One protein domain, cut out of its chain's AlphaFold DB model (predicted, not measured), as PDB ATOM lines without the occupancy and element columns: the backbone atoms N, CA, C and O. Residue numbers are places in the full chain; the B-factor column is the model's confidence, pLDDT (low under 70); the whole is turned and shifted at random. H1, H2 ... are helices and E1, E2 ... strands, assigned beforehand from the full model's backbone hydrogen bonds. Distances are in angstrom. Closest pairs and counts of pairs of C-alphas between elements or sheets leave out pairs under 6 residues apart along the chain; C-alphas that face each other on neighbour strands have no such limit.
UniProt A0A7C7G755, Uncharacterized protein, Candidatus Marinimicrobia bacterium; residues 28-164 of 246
ATOM      1  N   VAL A  28     220.013 113.844  14.139       95.25
ATOM      2  CA  VAL A  28     219.541 114.930  15.006       95.25
ATOM      3  C   VAL A  28     219.095 114.358  16.354       95.25
ATOM      4  O   VAL A  28     218.145 113.583  16.419       95.25
ATOM      5  N   LEU A  29     219.777 114.761  17.426       96.19
ATOM      6  CA  LEU A  29     219.505 114.345  18.804       96.19
ATOM      7  C   LEU A  29     218.547 115.313  19.506       96.19
ATOM      8  O   LEU A  29     217.631 114.892  20.206       96.19
ATOM      9  N   GLU A  30     218.739 116.615  19.291       96.06
ATOM     10  CA  GLU A  30     217.903 117.673  19.850       96.06
ATOM     11  C   GLU A  30     217.695 118.778  18.814       96.06
ATOM     12  O   GLU A  30     218.627 119.183  18.125       96.06
ATOM     13  N   ASN A  31     216.464 119.271  18.689       94.69
ATOM     14  CA  ASN A  31     216.111 120.338  17.756       94.69
ATOM     15  C   ASN A  31     215.008 121.194  18.374       94.69
ATOM     16  O   ASN A  31     213.810 120.908  18.234       94.69
ATOM     17  N   THR A  32     215.444 122.200  19.122       93.19
ATOM     18  CA  THR A  32     214.610 123.194  19.792       93.19
ATOM     19  C   THR A  32     214.977 124.591  19.297       93.19
ATOM     20  O   THR A  32     215.857 124.780  18.459       93.19
ATOM     21  N   THR A  33     214.293 125.604  19.816       92.69
ATOM     22  CA  THR A  33     214.576 127.012  19.510       92.69
ATOM     23  C   THR A  33     215.767 127.572  20.296       92.69
ATOM     24  O   THR A  33     216.103 128.741  20.152       92.69
ATOM     25  N   SER A  34     216.393 126.769  21.152       93.62
ATOM     26  CA  SER A  34     217.539 127.188  21.966       93.62
ATOM     27  C   SER A  34     218.766 126.331  21.691       93.62
ATOM     28  O   SER A  34     219.887 126.823  21.794       93.62
ATOM     29  N   ILE A  35     218.564 125.067  21.314       95.69
ATOM     30  CA  ILE A  35     219.637 124.105  21.086       95.69
ATOM     31  C   ILE A  35     219.344 123.291  19.824       95.69
ATOM     32  O   ILE A  35     218.244 122.768  19.633       95.69
ATOM     33  N   LEU A  36     220.362 123.153  18.977       97.44
ATOM     34  CA  LEU A  36     220.448 122.091  17.980       97.44
ATOM     35  C   LEU A  36     221.616 121.186  18.361       97.44
ATOM     36  O   LEU A  36     222.754 121.649  18.426       97.44
ATOM     37  N   LYS A  37     221.337 119.903  18.572       98.06
ATOM     38  CA  LYS A  37     222.340 118.876  18.842       98.06
ATOM     39  C   LYS A  37     222.209 117.755  17.824       98.06
ATOM     40  O   LYS A  37     221.120 117.209  17.648       98.06
ATOM     41  N   PHE A  38     223.295 117.395  17.159       97.88
ATOM     42  CA  PHE A  38     223.296 116.324  16.167       97.88
ATOM     43  C   PHE A  38     224.651 115.630  16.089       97.88
ATOM     44  O   PHE A  38     225.660 116.155  16.557       97.88
ATOM     45  N   ARG A  39     224.662 114.437  15.496       97.69
ATOM     46  CA  ARG A  39     225.879 113.689  15.198       97.69
ATOM     47  C   ARG A  39     226.106 113.607  13.707       97.69
ATOM     48  O   ARG A  39     225.152 113.449  12.945       97.69
ATOM     49  N   VAL A  40     227.369 113.692  13.322       96.44
ATOM     50  CA  VAL A  40     227.812 113.477  11.949       96.44
ATOM     51  C   VAL A  40     228.900 112.419  11.935       96.44
ATOM     52  O   VAL A  40     229.695 112.326  12.872       96.44
ATOM     53  N   THR A  41     228.936 111.636  10.870       95.94
ATOM     54  CA  THR A  41     229.913 110.573  10.656       95.94
ATOM     55  C   THR A  41     230.700 110.852   9.389       95.94
ATOM     56  O   THR A  41     230.141 111.299   8.389       95.94
ATOM     57  N   PHE A  42     231.998 110.579   9.431       93.44
ATOM     58  CA  PHE A  42     232.885 110.676   8.278       93.44
ATOM     59  C   PHE A  42     233.276 109.283   7.796       93.44
ATOM     60  O   PHE A  42     233.237 108.300   8.545       93.44
ATOM     61  N   THR A  43     233.647 109.204   6.523       91.75
ATOM     62  CA  THR A  43     234.321 108.039   5.957       91.75
ATOM     63  C   THR A  43     235.647 107.802   6.677       91.75
ATOM     64  O   THR A  43     236.257 108.719   7.221       91.75
ATOM     65  N   ASP A  44     236.074 106.543   6.735       91.50
ATOM     66  CA  ASP A  44     237.275 106.159   7.476       91.50
ATOM     67  C   ASP A  44     238.525 106.270   6.587       91.50
ATOM     68  O   ASP A  44     238.732 105.394   5.741       91.50
ATOM     69  N   PRO A  45     239.381 107.295   6.762       90.81
ATOM     70  CA  PRO A  45     240.543 107.490   5.896       90.81
ATOM     71  C   PRO A  45     241.562 106.348   5.993       90.81
ATOM     72  O   PRO A  45     242.301 106.109   5.041       90.81
ATOM     73  N   SER A  46     241.572 105.572   7.088       87.75
ATOM     74  CA  SER A  46     242.461 104.406   7.223       87.75
ATOM     75  C   SER A  46     242.144 103.288   6.221       87.75
ATOM     76  O   SER A  46     242.983 102.432   5.951       87.75
ATOM     77  N   LYS A  47     240.946 103.319   5.625       88.25
ATOM     78  CA  LYS A  47     240.503 102.393   4.575       88.25
ATOM     79  C   LYS A  47     240.746 102.932   3.161       88.25
ATOM     80  O   LYS A  47     240.254 102.340   2.205       88.25
ATOM     81  N   GLY A  48     241.469 104.045   3.024       85.94
ATOM     82  CA  GLY A  48     241.767 104.684   1.740       85.94
ATOM     83  C   GLY A  48     240.665 105.605   1.209       85.94
ATOM     84  O   GLY A  48     240.765 106.061   0.072       85.94
ATOM     85  N   TYR A  49     239.625 105.888   2.001       90.31
ATOM     86  CA  TYR A  49     238.623 106.893   1.640       90.31
ATOM     87  C   TYR A  49     239.203 108.309   1.720       90.31
ATOM     88  O   TYR A  49     240.049 108.596   2.566       90.31
ATOM     89  N   GLU A  50     238.708 109.190   0.852       91.50
ATOM     90  CA  GLU A  50     239.083 110.603   0.844       91.50
ATOM     91  C   GLU A  50     238.587 111.324   2.097       91.50
ATOM     92  O   GLU A  50     237.475 111.085   2.582       91.50
ATOM     93  N   LEU A  51     239.423 112.227   2.613       91.94
ATOM     94  CA  LEU A  51     238.995 113.236   3.567       91.94
ATOM     95  C   LEU A  51     238.124 114.264   2.849       91.94
ATOM     96  O   LEU A  51     238.557 114.905   1.889       91.94
ATOM     97  N   GLU A  52     236.913 114.430   3.365       92.81
ATOM     98  CA  GLU A  52     235.910 115.342   2.836       92.81
ATOM     99  C   GLU A  52     235.237 116.111   3.969       92.81
ATOM    100  O   GLU A  52     234.919 115.554   5.026       92.81
ATOM    101  N   ASP A  53     234.988 117.393   3.719       94.62
ATOM    102  CA  ASP A  53     234.193 118.228   4.608       94.62
ATOM    103  C   ASP A  53     232.700 118.010   4.366       94.62
ATOM    104  O   ASP A  53     232.255 117.696   3.262       94.62
ATOM    105  N   GLN A  54     231.900 118.247   5.399       94.69
ATOM    106  CA  GLN A  54     230.446 118.216   5.309       94.69
ATOM    107  C   GLN A  54     229.853 119.583   5.613       94.69
ATOM    108  O   GLN A  54     230.227 120.239   6.587       94.69
ATOM    109  N   PHE A  55     228.883 119.991   4.797       95.25
ATOM    110  CA  PHE A  55     228.246 121.299   4.892       95.25
ATOM    111  C   PHE A  55     226.786 121.165   5.313       95.25
ATOM    112  O   PHE A  55     226.015 120.409   4.721       95.25
ATOM    113  N   PHE A  56     226.384 121.955   6.304       96.25
ATOM    114  CA  PHE A  56     225.021 121.985   6.822       96.25
ATOM    115  C   PHE A  56     224.467 123.400   6.801       96.25
ATOM    116  O   PHE A  56     225.080 124.335   7.311       96.25
ATOM    117  N   THR A  57     223.264 123.567   6.256       97.12
ATOM    118  CA  THR A  57     222.520 124.820   6.400       97.12
ATOM    119  C   THR A  57     221.711 124.784   7.694       97.12
ATOM    120  O   THR A  57     220.852 123.920   7.888       97.12
ATOM    121  N   VAL A  58     221.956 125.751   8.572       97.38
ATOM    122  CA  VAL A  58     221.274 125.904   9.861       97.38
ATOM    123  C   VAL A  58     220.503 127.218   9.843       97.38
ATOM    124  O   VAL A  58     221.076 128.267   9.576       97.38
ATOM    125  N   GLY A  59     219.202 127.179  10.109       95.94
ATOM    126  CA  GLY A  59     218.397 128.383  10.285       95.94
ATOM    127  C   GLY A  59     218.781 129.088  11.576       95.94
ATOM    128  O   GLY A  59     219.109 128.425  12.563       95.94
ATOM    129  N   LEU A  60     218.753 130.415  11.562       95.75
ATOM    130  CA  LEU A  60     219.220 131.255  12.652       95.75
ATOM    131  C   LEU A  60     218.104 132.171  13.176       95.75
ATOM    132  O   LEU A  60     217.262 132.630  12.400       95.75
ATOM    133  N   PRO A  61     218.106 132.456  14.489       93.88
ATOM    134  CA  PRO A  61     217.175 133.392  15.119       93.88
ATOM    135  C   PRO A  61     217.378 134.851  14.674       93.88
ATOM    136  O   PRO A  61     216.455 135.661  14.743       93.88
ATOM    137  N   SER A  62     218.590 135.188  14.240       91.56
ATOM    138  CA  SER A  62     219.020 136.525  13.833       91.56
ATOM    139  C   SER A  62     220.226 136.426  12.901       91.56
ATOM    140  O   SER A  62     220.854 135.372  12.790       91.56
ATOM    141  N   ALA A  63     220.611 137.548  12.295       91.25
ATOM    142  CA  ALA A  63     221.810 137.693  11.466       91.25
ATOM    143  C   ALA A  63     223.136 137.658  12.270       91.25
ATOM    144  O   ALA A  63     224.074 138.397  11.985       91.25
ATOM    145  N   SER A  64     223.216 136.818  13.301       92.75
ATOM    146  CA  SER A  64     224.391 136.631  14.154       92.75
ATOM    147  C   SER A  64     224.692 135.147  14.303       92.75
ATOM    148  O   SER A  64     223.792 134.350  14.577       92.75
ATOM    149  N   LEU A  65     225.963 134.777  14.161       94.12
ATOM    150  CA  LEU A  65     226.385 133.385  14.249       94.12
ATOM    151  C   LEU A  65     226.294 132.880  15.702       94.12
ATOM    152  O   LEU A  65     226.871 133.499  16.600       94.12
ATOM    153  N   PRO A  66     225.575 131.775  15.957       94.94
ATOM    154  CA  PRO A  66     225.397 131.239  17.299       94.94
ATOM    155  C   PRO A  66     226.659 130.526  17.794       94.94
ATOM    156  O   PRO A  66     227.539 130.134  17.017       94.94
ATOM    157  N   ARG A  67     226.725 130.304  19.112       95.19
ATOM    158  CA  ARG A  67     227.842 129.590  19.735       95.19
ATOM    159  C   ARG A  67     227.837 128.130  19.285       95.19
ATOM    160  O   ARG A  67     226.843 127.425  19.456       95.19
ATOM    161  N   LEU A  68     228.977 127.696  18.762       96.81
ATOM    162  CA  LEU A  68     229.228 126.350  18.262       96.81
ATOM    163  C   LEU A  68     230.127 125.592  19.245       96.81
ATOM    164  O   LEU A  68     231.083 126.147  19.791       96.81
ATOM    165  N   SER A  69     229.816 124.329  19.501       97.50
ATOM    166  CA  SER A  69     230.646 123.417  20.287       97.50
ATOM    167  C   SER A  69     230.647 122.054  19.614       97.50
ATOM    168  O   SER A  69     229.587 121.509  19.312       97.50
ATOM    169  N   ILE A  70     231.838 121.533  19.338       98.25
ATOM    170  CA  ILE A  70     232.027 120.282  18.607       98.25
ATOM    171  C   ILE A  70     232.931 119.384  19.440       98.25
ATOM    172  O   ILE A  70     233.941 119.835  19.980       98.25
ATOM    173  N   THR A  71     232.558 118.118  19.574       97.44
ATOM    174  CA  THR A  71     233.324 117.131  20.337       97.44
ATOM    175  C   THR A  71     233.477 115.854  19.517       97.44
ATOM    176  O   THR A  71     232.468 115.312  19.059       97.44
ATOM    177  N   PRO A  72     234.709 115.355  19.307       97.19
ATOM    178  CA  PRO A  72     234.908 114.077  18.643       97.19
ATOM    179  C   PRO A  72     234.469 112.934  19.558       97.19
ATOM    180  O   PRO A  72     234.870 112.861  20.718       97.19
ATOM    181  N   ILE A  73     233.645 112.038  19.022       97.06
ATOM    182  CA  ILE A  73     233.176 110.828  19.710       97.06
ATOM    183  C   ILE A  73     234.087 109.649  19.382       97.06
ATOM    184  O   ILE A  73     234.414 108.841  20.249       97.06
ATOM    185  N   ARG A  74     234.519 109.563  18.122       96.44
ATOM    186  CA  ARG A  74     235.420 108.520  17.641       96.44
ATOM    187  C   ARG A  74     236.437 109.120  16.692       96.44
ATOM    188  O   ARG A  74     236.074 109.918  15.831       96.44
ATOM    189  N   THR A  75     237.685 108.692  16.815       96.50
ATOM    190  CA  THR A  75     238.787 109.106  15.944       96.50
ATOM    191  C   THR A  75     239.536 107.893  15.397       96.50
ATOM    192  O   THR A  75     239.375 106.774  15.883       96.50
ATOM    193  N   THR A  76     240.336 108.123  14.364       95.69
ATOM    194  CA  THR A  76     241.266 107.158  13.779       95.69
ATOM    195  C   THR A  76     242.607 107.847  13.504       95.69
ATOM    196  O   THR A  76     242.613 109.055  13.233       95.69
ATOM    197  N   PRO A  77     243.746 107.139  13.587       93.75
ATOM    198  CA  PRO A  77     245.026 107.661  13.125       93.75
ATOM    199  C   PRO A  77     244.983 108.041  11.640       93.75
ATOM    200  O   PRO A  77     244.360 107.353  10.830       93.75
ATOM    201  N   LEU A  78     245.660 109.129  11.287       91.94
ATOM    202  CA  LEU A  78     245.883 109.530   9.900       91.94
ATOM    203  C   LEU A  78     247.223 108.999   9.395       91.94
ATOM    204  O   LEU A  78     248.198 108.943  10.139       91.94
ATOM    205  N   SER A  79     247.250 108.622   8.118       84.88
ATOM    206  CA  SER A  79     248.498 108.357   7.400       84.88
ATOM    207  C   SER A  79     249.251 109.665   7.144       84.88
ATOM    208  O   SER A  79     248.631 110.725   7.081       84.88
ATOM    209  N   ASP A  80     250.567 109.581   6.931       79.44
ATOM    210  CA  ASP A  80     251.424 110.729   6.608       79.44
ATOM    211  C   ASP A  80     251.014 111.430   5.298       79.44
ATOM    212  O   ASP A  80     251.255 112.625   5.127       79.44
ATOM    213  N   GLN A  81     250.375 110.700   4.376       81.31
ATOM    214  CA  GLN A  81     249.807 111.236   3.136       81.31
ATOM    215  C   GLN A  81     248.361 110.751   2.960       81.31
ATOM    216  O   GLN A  81     248.118 109.771   2.251       81.31
ATOM    217  N   PRO A  82     247.386 111.388   3.629       83.94
ATOM    218  CA  PRO A  82     245.992 111.006   3.476       83.94
ATOM    219  C   PRO A  82     245.484 111.393   2.085       83.94
ATOM    220  O   PRO A  82     245.871 112.423   1.533       83.94
ATOM    221  N   ASN A  83     244.580 110.582   1.532       88.00
ATOM    222  CA  ASN A  83     243.854 110.968   0.329       88.00
ATOM    223  C   ASN A  83     242.876 112.100   0.688       88.00
ATOM    224  O   ASN A  83     242.108 111.970   1.645       88.00
ATOM    225  N   VAL A  84     242.928 113.220  -0.030       89.94
ATOM    226  CA  VAL A  84     242.162 114.436   0.275       89.94
ATOM    227  C   VAL A  84     241.371 114.877  -0.944       89.94
ATOM    228  O   VAL A  84     241.904 114.934  -2.052       89.94
ATOM    229  N   SER A  85     240.111 115.243  -0.730       88.44
ATOM    230  CA  SER A  85     239.294 115.843  -1.781       88.44
ATOM    231  C   SER A  85     239.833 117.232  -2.165       88.44
ATOM    232  O   SER A  85     240.297 117.968  -1.290       88.44
ATOM    233  N   PRO A  86     239.724 117.672  -3.435       88.00
ATOM    234  CA  PRO A  86     240.140 119.015  -3.858       88.00
ATOM    235  C   PRO A  86     239.464 120.167  -3.100       88.00
ATOM    236  O   PRO A  86     239.976 121.285  -3.088       88.00
ATOM    237  N   TYR A  87     238.305 119.904  -2.492       87.06
ATOM    238  CA  TYR A  87     237.513 120.887  -1.751       87.06
ATOM    239  C   TYR A  87     237.680 120.780  -0.231       87.06
ATOM    240  O   TYR A  87     237.026 121.512   0.508       87.06
ATOM    241  N   PHE A  88     238.537 119.874   0.240       92.12
ATOM    242  CA  PHE A  88     238.797 119.673   1.658       92.12
ATOM    243  C   PHE A  88     239.571 120.852   2.259       92.12
ATOM    244  O   PHE A  88     240.606 121.282   1.744       92.12
ATOM    245  N   SER A  89     239.094 121.361   3.393       93.31
ATOM    246  CA  SER A  89     239.755 122.409   4.159       93.31
ATOM    247  C   SER A  89     239.585 122.160   5.652       93.31
ATOM    248  O   SER A  89     238.510 122.366   6.218       93.31
ATOM    249  N   SER A  90     240.687 121.811   6.320       93.75
ATOM    250  CA  SER A  90     240.665 121.576   7.762       93.75
ATOM    251  C   SER A  90     240.105 122.768   8.555       93.75
ATOM    252  O   SER A  90     240.228 123.943   8.177       93.75
ATOM    253  N   ALA A  91     239.478 122.463   9.692       94.94
ATOM    254  CA  ALA A  91     238.850 123.458  10.549       94.94
ATOM    255  C   ALA A  91     239.311 123.279  11.994       94.94
ATOM    256  O   ALA A  91     239.106 122.225  12.594       94.94
ATOM    257  N   ALA A  92     239.889 124.333  12.574       92.31
ATOM    258  CA  ALA A  92     240.232 124.350  13.990       92.31
ATOM    259  C   ALA A  92     238.991 123.988  14.827       92.31
ATOM    260  O   ALA A  92     237.919 124.555  14.636       92.31
ATOM    261  N   GLY A  93     239.125 123.007  15.723       94.69
ATOM    262  CA  GLY A  93     237.992 122.502  16.504       94.69
ATOM    263  C   GLY A  93     236.963 121.678  15.711       94.69
ATOM    264  O   GLY A  93     235.840 121.539  16.181       94.69
ATOM    265  N   TYR A  94     237.335 121.126  14.549       97.12
ATOM    266  CA  TYR A  94     236.517 120.273  13.667       97.12
ATOM    267  C   TYR A  94     235.365 120.963  12.926       97.12
ATOM    268  O   TYR A  94     234.626 120.313  12.190       97.12
ATOM    269  N   GLY A  95     235.192 122.275  13.064       96.62
ATOM    270  CA  GLY A  95     234.181 122.969  12.281       96.62
ATOM    271  C   GLY A  95     234.123 124.462  12.527       96.62
ATOM    272  O   GLY A  95     234.595 124.973  13.541       96.62
ATOM    273  N   ARG A  96     233.533 125.166  11.568       97.06
ATOM    274  CA  ARG A  96     233.385 126.621  11.581       97.06
ATOM    275  C   ARG A  96     232.153 127.045  10.800       97.06
ATOM    276  O   ARG A  96     231.708 126.363   9.879       97.06
ATOM    277  N   TRP A  97     231.635 128.216  11.139       97.44
ATOM    278  CA  TRP A  97     230.701 128.912  10.266       97.44
ATOM    279  C   TRP A  97     231.463 129.414   9.043       97.44
ATOM    280  O   TRP A  97     232.386 130.211   9.178       97.44
ATOM    281  N   GLU A  98     231.094 128.926   7.866       95.50
ATOM    282  CA  GLU A  98     231.696 129.342   6.602       95.50
ATOM    283  C   GLU A  98     231.149 130.704   6.174       95.50
ATOM    284  O   GLU A  98     231.901 131.607   5.816       95.50
ATOM    285  N   ARG A  99     229.822 130.868   6.237       95.12
ATOM    286  CA  ARG A  99     229.144 132.105   5.843       95.12
ATOM    287  C   ARG A  99     227.766 132.247   6.470       95.12
ATOM    288  O   ARG A  99     227.112 131.264   6.821       95.12
ATOM    289  N   LEU A 100     227.338 133.501   6.569       96.62
ATOM    290  CA  LEU A 100     225.984 133.907   6.915       96.62
ATOM    291  C   LEU A 100     225.247 134.291   5.628       96.62
ATOM    292  O   LEU A 100     225.747 135.091   4.840       96.62
ATOM    293  N   GLU A 101     224.059 133.739   5.423       94.94
ATOM    294  CA  GLU A 101     223.198 134.030   4.281       94.94
ATOM    295  C   GLU A 101     221.765 134.308   4.738       94.94
ATOM    296  O   GLU A 101     221.417 134.211   5.918       94.94
ATOM    297  N   ARG A 102     220.899 134.617   3.773       92.06
ATOM    298  CA  ARG A 102     219.469 134.770   4.007       92.06
ATOM    299  C   ARG A 102     218.665 134.067   2.927       92.06
ATOM    300  O   ARG A 102     218.769 134.393   1.745       92.06
ATOM    301  N   TYR A 103     217.816 133.123   3.324       90.50
ATOM    302  CA  TYR A 103     216.897 132.439   2.418       90.50
ATOM    303  C   TYR A 103     215.501 133.036   2.537       90.50
ATOM    304  O   TYR A 103     214.708 132.665   3.404       90.50
ATOM    305  N   ARG A 104     215.191 133.963   1.623       85.12
ATOM    306  CA  ARG A 104     214.012 134.846   1.660       85.12
ATOM    307  C   ARG A 104     213.938 135.623   2.975       85.12
ATOM    308  O   ARG A 104     214.542 136.681   3.110       85.12
ATOM    309  N   ASN A 105     213.207 135.077   3.941       88.06
ATOM    310  CA  ASN A 105     212.858 135.734   5.188       88.06
ATOM    311  C   ASN A 105     213.508 135.083   6.417       88.06
ATOM    312  O   ASN A 105     213.174 135.458   7.538       88.06
ATOM    313  N   LEU A 106     214.407 134.120   6.219       92.25
ATOM    314  CA  LEU A 106     215.104 133.414   7.286       92.25
ATOM    315  C   LEU A 106     216.611 133.614   7.151       92.25
ATOM    316  O   LEU A 106     217.165 133.344   6.084       92.25
ATOM    317  N   ASP A 107     217.252 134.063   8.226       94.56
ATOM    318  CA  ASP A 107     218.711 134.080   8.315       94.56
ATOM    319  C   ASP A 107     219.212 132.641   8.456       94.56
ATOM    320  O   ASP A 107     218.613 131.832   9.168       94.56
ATOM    321  N   VAL A 108     220.277 132.292   7.740       96.50
ATOM    322  CA  VAL A 108     220.846 130.941   7.744       96.50
ATOM    323  C   VAL A 108     222.366 131.009   7.839       96.50
ATOM    324  O   VAL A 108     223.001 131.870   7.239       96.50
ATOM    325  N   GLY A 109     222.963 130.089   8.586       97.44
ATOM    326  CA  GLY A 109     224.403 129.877   8.631       97.44
ATOM    327  C   GLY A 109     224.771 128.617   7.862       97.44
ATOM    328  O   GLY A 109     224.102 127.587   7.998       97.44
ATOM    329  N   ILE A 110     225.836 128.688   7.072       97.56
ATOM    330  CA  ILE A 110     226.456 127.514   6.460       97.56
ATOM    331  C   ILE A 110     227.565 127.043   7.397       97.56
ATOM    332  O   ILE A 110     228.538 127.757   7.636       97.56
ATOM    333  N   LEU A 111     227.368 125.867   7.986       97.69
ATOM    334  CA  LEU A 111     228.306 125.217   8.889       97.69
ATOM    335  C   LEU A 111     229.147 124.224   8.096       97.69
ATOM    336  O   LEU A 111     228.598 123.282   7.531       97.69
ATOM    337  N   GLN A 112     230.459 124.417   8.107       97.25
ATOM    338  CA  GLN A 112     231.433 123.464   7.593       97.25
ATOM    339  C   GLN A 112     231.943 122.613   8.759       97.25
ATOM    340  O   GLN A 112     232.401 123.155   9.771       97.25
ATOM    341  N   LEU A 113     231.879 121.293   8.619       97.44
ATOM    342  CA  LEU A 113     232.490 120.327   9.525       97.44
ATOM    343  C   LEU A 113     233.609 119.594   8.793       97.44
ATOM    344  O   LEU A 113     233.395 119.102   7.689       97.44
ATOM    345  N   SER A 114     234.766 119.496   9.437       96.56
ATOM    346  CA  SER A 114     235.947 118.812   8.912       96.56
ATOM    347  C   SER A 114     236.290 117.613   9.798       96.56
ATOM    348  O   SER A 114     236.236 117.732  11.029       96.56
ATOM    349  N   PRO A 115     236.713 116.474   9.217       96.06
ATOM    350  CA  PRO A 115     237.228 115.342   9.978       96.06
ATOM    351  C   PRO A 115     238.532 115.673  10.720       96.06
ATOM    352  O   PRO A 115     238.867 114.982  11.676       96.06
ATOM    353  N   THR A 116     239.276 116.715  10.338       96.31
ATOM    354  CA  THR A 116     240.547 117.077  10.987       96.31
ATOM    355  C   THR A 116     240.563 118.510  11.513       96.31
ATOM    356  O   THR A 116     239.877 119.403  11.005       96.31
ATOM    357  N   THR A 117     241.384 118.738  12.541       96.06
ATOM    358  CA  THR A 117     241.550 120.053  13.178       96.06
ATOM    359  C   THR A 117     242.570 120.953  12.487       96.06
ATOM    360  O   THR A 117     242.589 122.158  12.726       96.06
ATOM    361  N   SER A 118     243.448 120.372  11.670       94.00
ATOM    362  CA  SER A 118     244.510 121.063  10.938       94.00
ATOM    363  C   SER A 118     245.008 120.189   9.784       94.00
ATOM    364  O   SER A 118     244.743 118.986   9.754       94.00
ATOM    365  N   ASN A 119     245.770 120.778   8.860       89.56
ATOM    366  CA  ASN A 119     246.353 120.047   7.728       89.56
ATOM    367  C   ASN A 119     247.404 119.007   8.163       89.56
ATOM    368  O   ASN A 119     247.597 118.021   7.467       89.56
ATOM    369  N   ASN A 120     248.037 119.206   9.325       89.88
ATOM    370  CA  ASN A 120     249.064 118.312   9.873       89.88
ATOM    371  C   ASN A 120     248.522 117.452  11.030       89.88
ATOM    372  O   ASN A 120     249.277 117.037  11.910       89.88
ATOM    373  N   ALA A 121     247.203 117.260  11.108       91.19
ATOM    374  CA  ALA A 121     246.602 116.481  12.181       91.19
ATOM    375  C   ALA A 121     247.035 115.011  12.095       91.19
ATOM    376  O   ALA A 121     246.957 114.393  11.040       91.19
ATOM    377  N   SER A 122     247.417 114.427  13.231       92.81
ATOM    378  CA  SER A 122     247.748 113.000  13.334       92.81
ATOM    379  C   SER A 122     246.517 112.094  13.457       92.81
ATOM    380  O   SER A 122     246.638 110.870  13.417       92.81
ATOM    381  N   THR A 123     245.325 112.672  13.638       95.25
ATOM    382  CA  THR A 123     244.067 111.932  13.794       95.25
ATOM    383  C   THR A 123     242.920 112.600  13.041       95.25
ATOM    384  O   THR A 123     242.852 113.829  12.957       95.25
ATOM    385  N   ALA A 124     242.018 111.777  12.508       96.12
ATOM    386  CA  ALA A 124     240.752 112.189  11.915       96.12
ATOM    387  C   ALA A 124     239.590 111.733  12.799       96.12
ATOM    388  O   ALA A 124     239.597 110.620  13.328       96.12
ATOM    389  N   ALA A 125     238.565 112.562  12.941       96.94
ATOM    390  CA  ALA A 125     237.303 112.179  13.541       96.94
ATOM    391  C   ALA A 125     236.491 111.315  12.573       96.94
ATOM    392  O   ALA A 125     236.252 111.688  11.430       96.94
ATOM    393  N   LEU A 126     236.026 110.173  13.068       95.81
ATOM    394  CA  LEU A 126     235.045 109.323  12.398       95.81
ATOM    395  C   LEU A 126     233.614 109.699  12.782       95.81
ATOM    396  O   LEU A 126     232.677 109.390  12.051       95.81
ATOM    397  N   GLU A 127     233.439 110.319  13.948       97.31
ATOM    398  CA  GLU A 127     232.145 110.765  14.451       97.31
ATOM    399  C   GLU A 127     232.325 112.022  15.305       97.31
ATOM    400  O   GLU A 127     233.171 112.051  16.206       97.31
ATOM    401  N   LEU A 128     231.519 113.046  15.032       97.75
ATOM    402  CA  LEU A 128     231.453 114.278  15.813       97.75
ATOM    403  C   LEU A 128     230.059 114.443  16.407       97.75
ATOM    404  O   LEU A 128     229.054 114.227  15.730       97.75
ATOM    405  N   GLU A 129     230.007 114.914  17.645       98.44
ATOM    406  CA  GLU A 129     228.805 115.473  18.245       98.44
ATOM    407  C   GLU A 129     228.886 117.000  18.187       98.44
ATOM    408  O   GLU A 129     229.839 117.612  18.672       98.44
ATOM    409  N   VAL A 130     227.883 117.615  17.568       98.44
ATOM    410  CA  VAL A 130     227.812 119.054  17.326       98.44
ATOM    411  C   VAL A 130     226.654 119.627  18.122       98.44
ATOM    412  O   VAL A 130     225.524 119.151  18.019       98.44
ATOM    413  N   THR A 131     226.934 120.668  18.898       98.38
ATOM    414  CA  THR A 131     225.945 121.417  19.672       98.38
ATOM    415  C   THR A 131     226.006 122.891  19.292       98.38
ATOM    416  O   THR A 131     227.067 123.517  19.322       98.38
ATOM    417  N   ILE A 132     224.854 123.451  18.938       97.81
ATOM    418  CA  ILE A 132     224.680 124.857  18.585       97.81
ATOM    419  C   ILE A 132     223.708 125.480  19.577       97.81
ATOM    420  O   ILE A 132     222.581 125.005  19.720       97.81
ATOM    421  N   HIS A 133     224.139 126.555  20.236       96.38
ATOM    422  CA  HIS A 133     223.320 127.308  21.180       96.38
ATOM    423  C   HIS A 133     222.824 128.600  20.542       96.38
ATOM    424  O   HIS A 133     223.610 129.499  20.235       96.38
ATOM    425  N   PHE A 134     221.512 128.700  20.379       94.25
ATOM    426  CA  PHE A 134     220.852 129.872  19.825       94.25
ATOM    427  C   PHE A 134     220.544 130.879  20.933       94.25
ATOM    428  O   PHE A 134     219.906 130.553  21.935       94.25
ATOM    429  N   SER A 135     220.969 132.126  20.740       84.56
ATOM    430  CA  SER A 135     220.504 133.259  21.540       84.56
ATOM    431  C   SER A 135     219.051 133.557  21.173       84.56
ATOM    432  O   SER A 135     218.733 133.711  19.994       84.56
ATOM    433  N   GLY A 136     218.167 133.586  22.173       68.88
ATOM    434  CA  GLY A 136     216.721 133.629  21.965       68.88
ATOM    435  C   GLY A 136     216.275 134.786  21.069       68.88
ATOM    436  O   GLY A 136     216.408 135.946  21.447       68.88
ATOM    437  N   ALA A 137     215.703 134.462  19.907       63.03
ATOM    438  CA  ALA A 137     214.871 135.394  19.151       63.03
ATOM    439  C   ALA A 137     213.393 135.151  19.432       63.03
ATOM    440  O   ALA A 137     212.966 134.043  19.780       63.03
ATOM    441  N   GLY A 138     212.615 136.215  19.227       66.94
ATOM    442  CA  GLY A 138     211.162 136.164  19.246       66.94
ATOM    443  C   GLY A 138     210.634 135.055  18.338       66.94
ATOM    444  O   GLY A 138     211.114 134.844  17.225       66.94
ATOM    445  N   GLN A 139     209.645 134.327  18.843       74.25
ATOM    446  CA  GLN A 139     208.949 133.297  18.088       74.25
ATOM    447  C   GLN A 139     207.908 133.969  17.191       74.25
ATOM    448  O   GLN A 139     206.965 134.590  17.676       74.25
ATOM    449  N   ASN A 140     208.064 133.822  15.883       78.56
ATOM    450  CA  ASN A 140     207.055 134.160  14.894       78.56
ATOM    451  C   ASN A 140     206.230 132.919  14.533       78.56
ATOM    452  O   ASN A 140     206.691 131.781  14.602       78.56
ATOM    453  N   THR A 141     205.004 133.145  14.072       77.94
ATOM    454  CA  THR A 141     204.150 132.131  13.427       77.94
ATOM    455  C   THR A 141     203.846 132.586  11.998       77.94
ATOM    456  O   THR A 141     202.788 133.156  11.725       77.94
ATOM    457  N   PRO A 142     204.812 132.443  11.075       79.25
ATOM    458  CA  PRO A 142     204.650 132.894   9.704       79.25
ATOM    459  C   PRO A 142     203.753 131.924   8.928       79.25
ATOM    460  O   PRO A 142     203.856 130.708   9.069       79.25
ATOM    461  N   VAL A 143     202.892 132.467   8.065       80.56
ATOM    462  CA  VAL A 143     202.159 131.669   7.075       80.56
ATOM    463  C   VAL A 143     203.073 131.474   5.868       80.56
ATOM    464  O   VAL A 143     203.348 132.425   5.133       80.56
ATOM    465  N   LEU A 144     203.582 130.255   5.692       83.81
ATOM    466  CA  LEU A 144     204.463 129.879   4.585       83.81
ATOM    467  C   LEU A 144     203.655 129.262   3.443       83.81
ATOM    468  O   LEU A 144     202.726 128.486   3.671       83.81
ATOM    469  N   ALA A 145     204.022 129.574   2.198       85.19
ATOM    470  CA  ALA A 145     203.483 128.844   1.058       85.19
ATOM    471  C   ALA A 145     203.994 127.391   1.074       85.19
ATOM    472  O   ALA A 145     205.114 127.123   1.505       85.19
ATOM    473  N   ARG A 146     203.215 126.444   0.532       87.44
ATOM    474  CA  ARG A 146     203.586 125.013   0.507       87.44
ATOM    475  C   ARG A 146     204.958 124.755  -0.131       87.44
ATOM    476  O   ARG A 146     205.695 123.894   0.336       87.44
ATOM    477  N   SER A 147     205.299 125.485  -1.190       84.69
ATOM    478  CA  SER A 147     206.603 125.368  -1.852       84.69
ATOM    479  C   SER A 147     207.758 125.879  -0.986       84.69
ATOM    480  O   SER A 147     208.830 125.284  -1.007       84.69
ATOM    481  N   GLU A 148     207.538 126.938  -0.200       84.38
ATOM    482  CA  GLU A 148     208.520 127.446   0.767       84.38
ATOM    483  C   GLU A 148     208.751 126.422   1.880       84.38
ATOM    484  O   GLU A 148     209.893 126.076   2.164       84.38
ATOM    485  N   GLU A 149     207.669 125.875   2.441       88.94
ATOM    486  CA  GLU A 149     207.728 124.831   3.470       88.94
ATOM    487  C   GLU A 149     208.521 123.607   2.990       88.94
ATOM    488  O   GLU A 149     209.406 123.125   3.694       88.94
ATOM    489  N   LEU A 150     208.240 123.119   1.776       88.12
ATOM    490  CA  LEU A 150     208.946 121.971   1.205       88.12
ATOM    491  C   LEU A 150     210.429 122.270   0.971       88.12
ATOM    492  O   LEU A 150     211.271 121.457   1.341       88.12
ATOM    493  N   LEU A 151     210.761 123.432   0.402       86.31
ATOM    494  CA  LEU A 151     212.152 123.817   0.160       86.31
ATOM    495  C   LEU A 151     212.953 123.876   1.467       86.31
ATOM    496  O   LEU A 151     214.060 123.345   1.544       86.31
ATOM    497  N   TYR A 152     212.400 124.517   2.495       90.50
ATOM    498  CA  TYR A 152     213.094 124.708   3.763       90.50
ATOM    499  C   TYR A 152     213.233 123.423   4.566       90.50
ATOM    500  O   TYR A 152     214.314 123.160   5.092       90.50
ATOM    501  N   ARG A 153     212.188 122.593   4.608       90.00
ATOM    502  CA  ARG A 153     212.175 121.348   5.381       90.00
ATOM    503  C   ARG A 153     213.296 120.381   5.008       90.00
ATOM    504  O   ARG A 153     213.775 119.672   5.886       90.00
ATOM    505  N   TYR A 154     213.697 120.343   3.739       89.00
ATOM    506  CA  TYR A 154     214.754 119.442   3.266       89.00
ATOM    507  C   TYR A 154     216.138 120.090   3.193       89.00
ATOM    508  O   TYR A 154     217.128 119.376   3.074       89.00
ATOM    509  N   ARG A 155     216.224 121.424   3.264       91.62
ATOM    510  CA  ARG A 155     217.496 122.151   3.160       91.62
ATOM    511  C   ARG A 155     218.035 122.619   4.506       91.62
ATOM    512  O   ARG A 155     219.244 122.722   4.653       91.62
ATOM    513  N   ILE A 156     217.169 122.915   5.475       95.38
ATOM    514  CA  ILE A 156     217.555 123.471   6.776       95.38
ATOM    515  C   ILE A 156     217.508 122.382   7.843       95.38
ATOM    516  O   ILE A 156     216.440 121.871   8.183       95.38
ATOM    517  N   LEU A 157     218.664 122.077   8.431       96.12
ATOM    518  CA  LEU A 157     218.829 120.978   9.382       96.12
ATOM    519  C   LEU A 157     217.914 121.112  10.613       96.12
ATOM    520  O   LEU A 157     217.272 120.154  11.043       96.12
ATOM    521  N   ASN A 158     217.806 122.320  11.167       95.75
ATOM    522  CA  ASN A 158     216.987 122.616  12.344       95.75
ATOM    523  C   ASN A 158     215.597 123.168  11.996       95.75
ATOM    524  O   ASN A 158     215.041 123.946  12.771       95.75
ATOM    525  N   TRP A 159     215.004 122.774  10.861       94.50
ATOM    526  CA  TRP A 159     213.739 123.358  10.389       94.50
ATOM    527  C   TRP A 159     212.615 123.361  11.437       94.50
ATOM    528  O   TRP A 159     211.873 124.336  11.547       94.50
ATOM    529  N   LYS A 160     212.523 122.306  12.264       92.25
ATOM    530  CA  LYS A 160     211.541 122.199  13.358       92.25
ATOM    531  C   LYS A 160     211.538 123.431  14.273       92.25
ATOM    532  O   LYS A 160     210.449 123.889  14.616       92.25
ATOM    533  N   GLY A 161     212.714 123.938  14.651       91.00
ATOM    534  CA  GLY A 161     212.869 125.182  15.407       91.00
ATOM    535  C   GLY A 161     212.893 126.415  14.502       91.00
ATOM    536  O   GLY A 161     212.175 127.373  14.754       91.00
ATOM    537  N   ALA A 162     213.644 126.370  13.401       93.44
ATOM    538  CA  ALA A 162     213.895 127.539  12.561       93.44
ATOM    539  C   ALA A 162     212.657 128.120  11.863       93.44
ATOM    540  O   ALA A 162     212.631 129.310  11.549       93.44
ATOM    541  N   LYS A 163     211.604 127.320  11.659       92.31
ATOM    542  CA  LYS A 163     210.342 127.794  11.073       92.31
ATOM    543  C   LYS A 163     209.712 128.957  11.844       92.31
ATOM    544  O   LYS A 163     209.023 129.779  11.244       92.31
ATOM    545  N   SER A 164     209.949 129.053  13.153       91.69
ATOM    546  CA  SER A 164     209.436 130.159  13.961       91.69
ATOM    547  C   SER A 164     210.304 131.413  13.898       91.69
ATOM    548  O   SER A 164     209.902 132.455  14.398       91.69
TER     549      SER A 164
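Overview. This is residues 28 to 164 of the 246 residues of an uncharacterized protein of Candidatus Marinimicrobia bacterium (UniProt A0A7C7G755). Two strongly twisted sheets lie partly face to face as an elongated sandwich, E1 E2 E7 E4 over E3 E6 E5, with short helices H1 and H2 at one end and residues 42 to 53 and 78 to 94 looping at the other. The 137 printed residues run E1 to E7, then H1, H2; both sheets are antiparallel and the class is mixed. The whole is compact, with a radius of gyration of the C-alphas of 16.3 A, and spans 53 by 26 by 22 A.

Arrangement. Start with E1, residues 28 to 31, and E2, residues 35 to 41, a hairpin with N 29 and O 37 2.8 A apart. E2 also neighbours E7, residues 123 to 133, antiparallel, with N 38 and O 130 3.0 A apart; E7 in turn neighbours the edge strand E4, residues 67 to 77, antiparallel, with N 69 and O 131 2.9 A apart. In the other sheet, E3, residues 54 to 60, neighbours E6, residues 106 to 113, N 56 to O 111 2.9 A; E6 and E5, residues 95 to 103, form a hairpin, N 98 to O 110 2.8 A. The sheets' facing parts are 10.4 A centre to centre. H1, residues 146 to 155, is on this second sheet at a height of 10.5 A. H2, residues 159 to 164, is on it at 8.1 A, C-alphas 59 and 162 being closest to E3 at 5.1 A, and only grazes the first sheet. O i to N i+4 pairs within hydrogen-bond range number 5 of 6 in H1 and 1 of 2 in H2.

Along the chain. Find C-alpha 28 at (219.541, 114.930, 15.006), where E1 begins. E4 covers 28.6 A and bends by 65 degrees at residue 74; E7 covers 26.9 A. H2 ends at C-alpha 164, (209.436, 130.159, 13.961).

Size, cuts and confidence. The farthest C-alphas, Asp 80 and Val 143, are 53.5 A apart. The printed part has no cut; links E2 to E3, E4 to E5 and E7 to H1 are long. Residues 136 to 138 are under pLDDT 70.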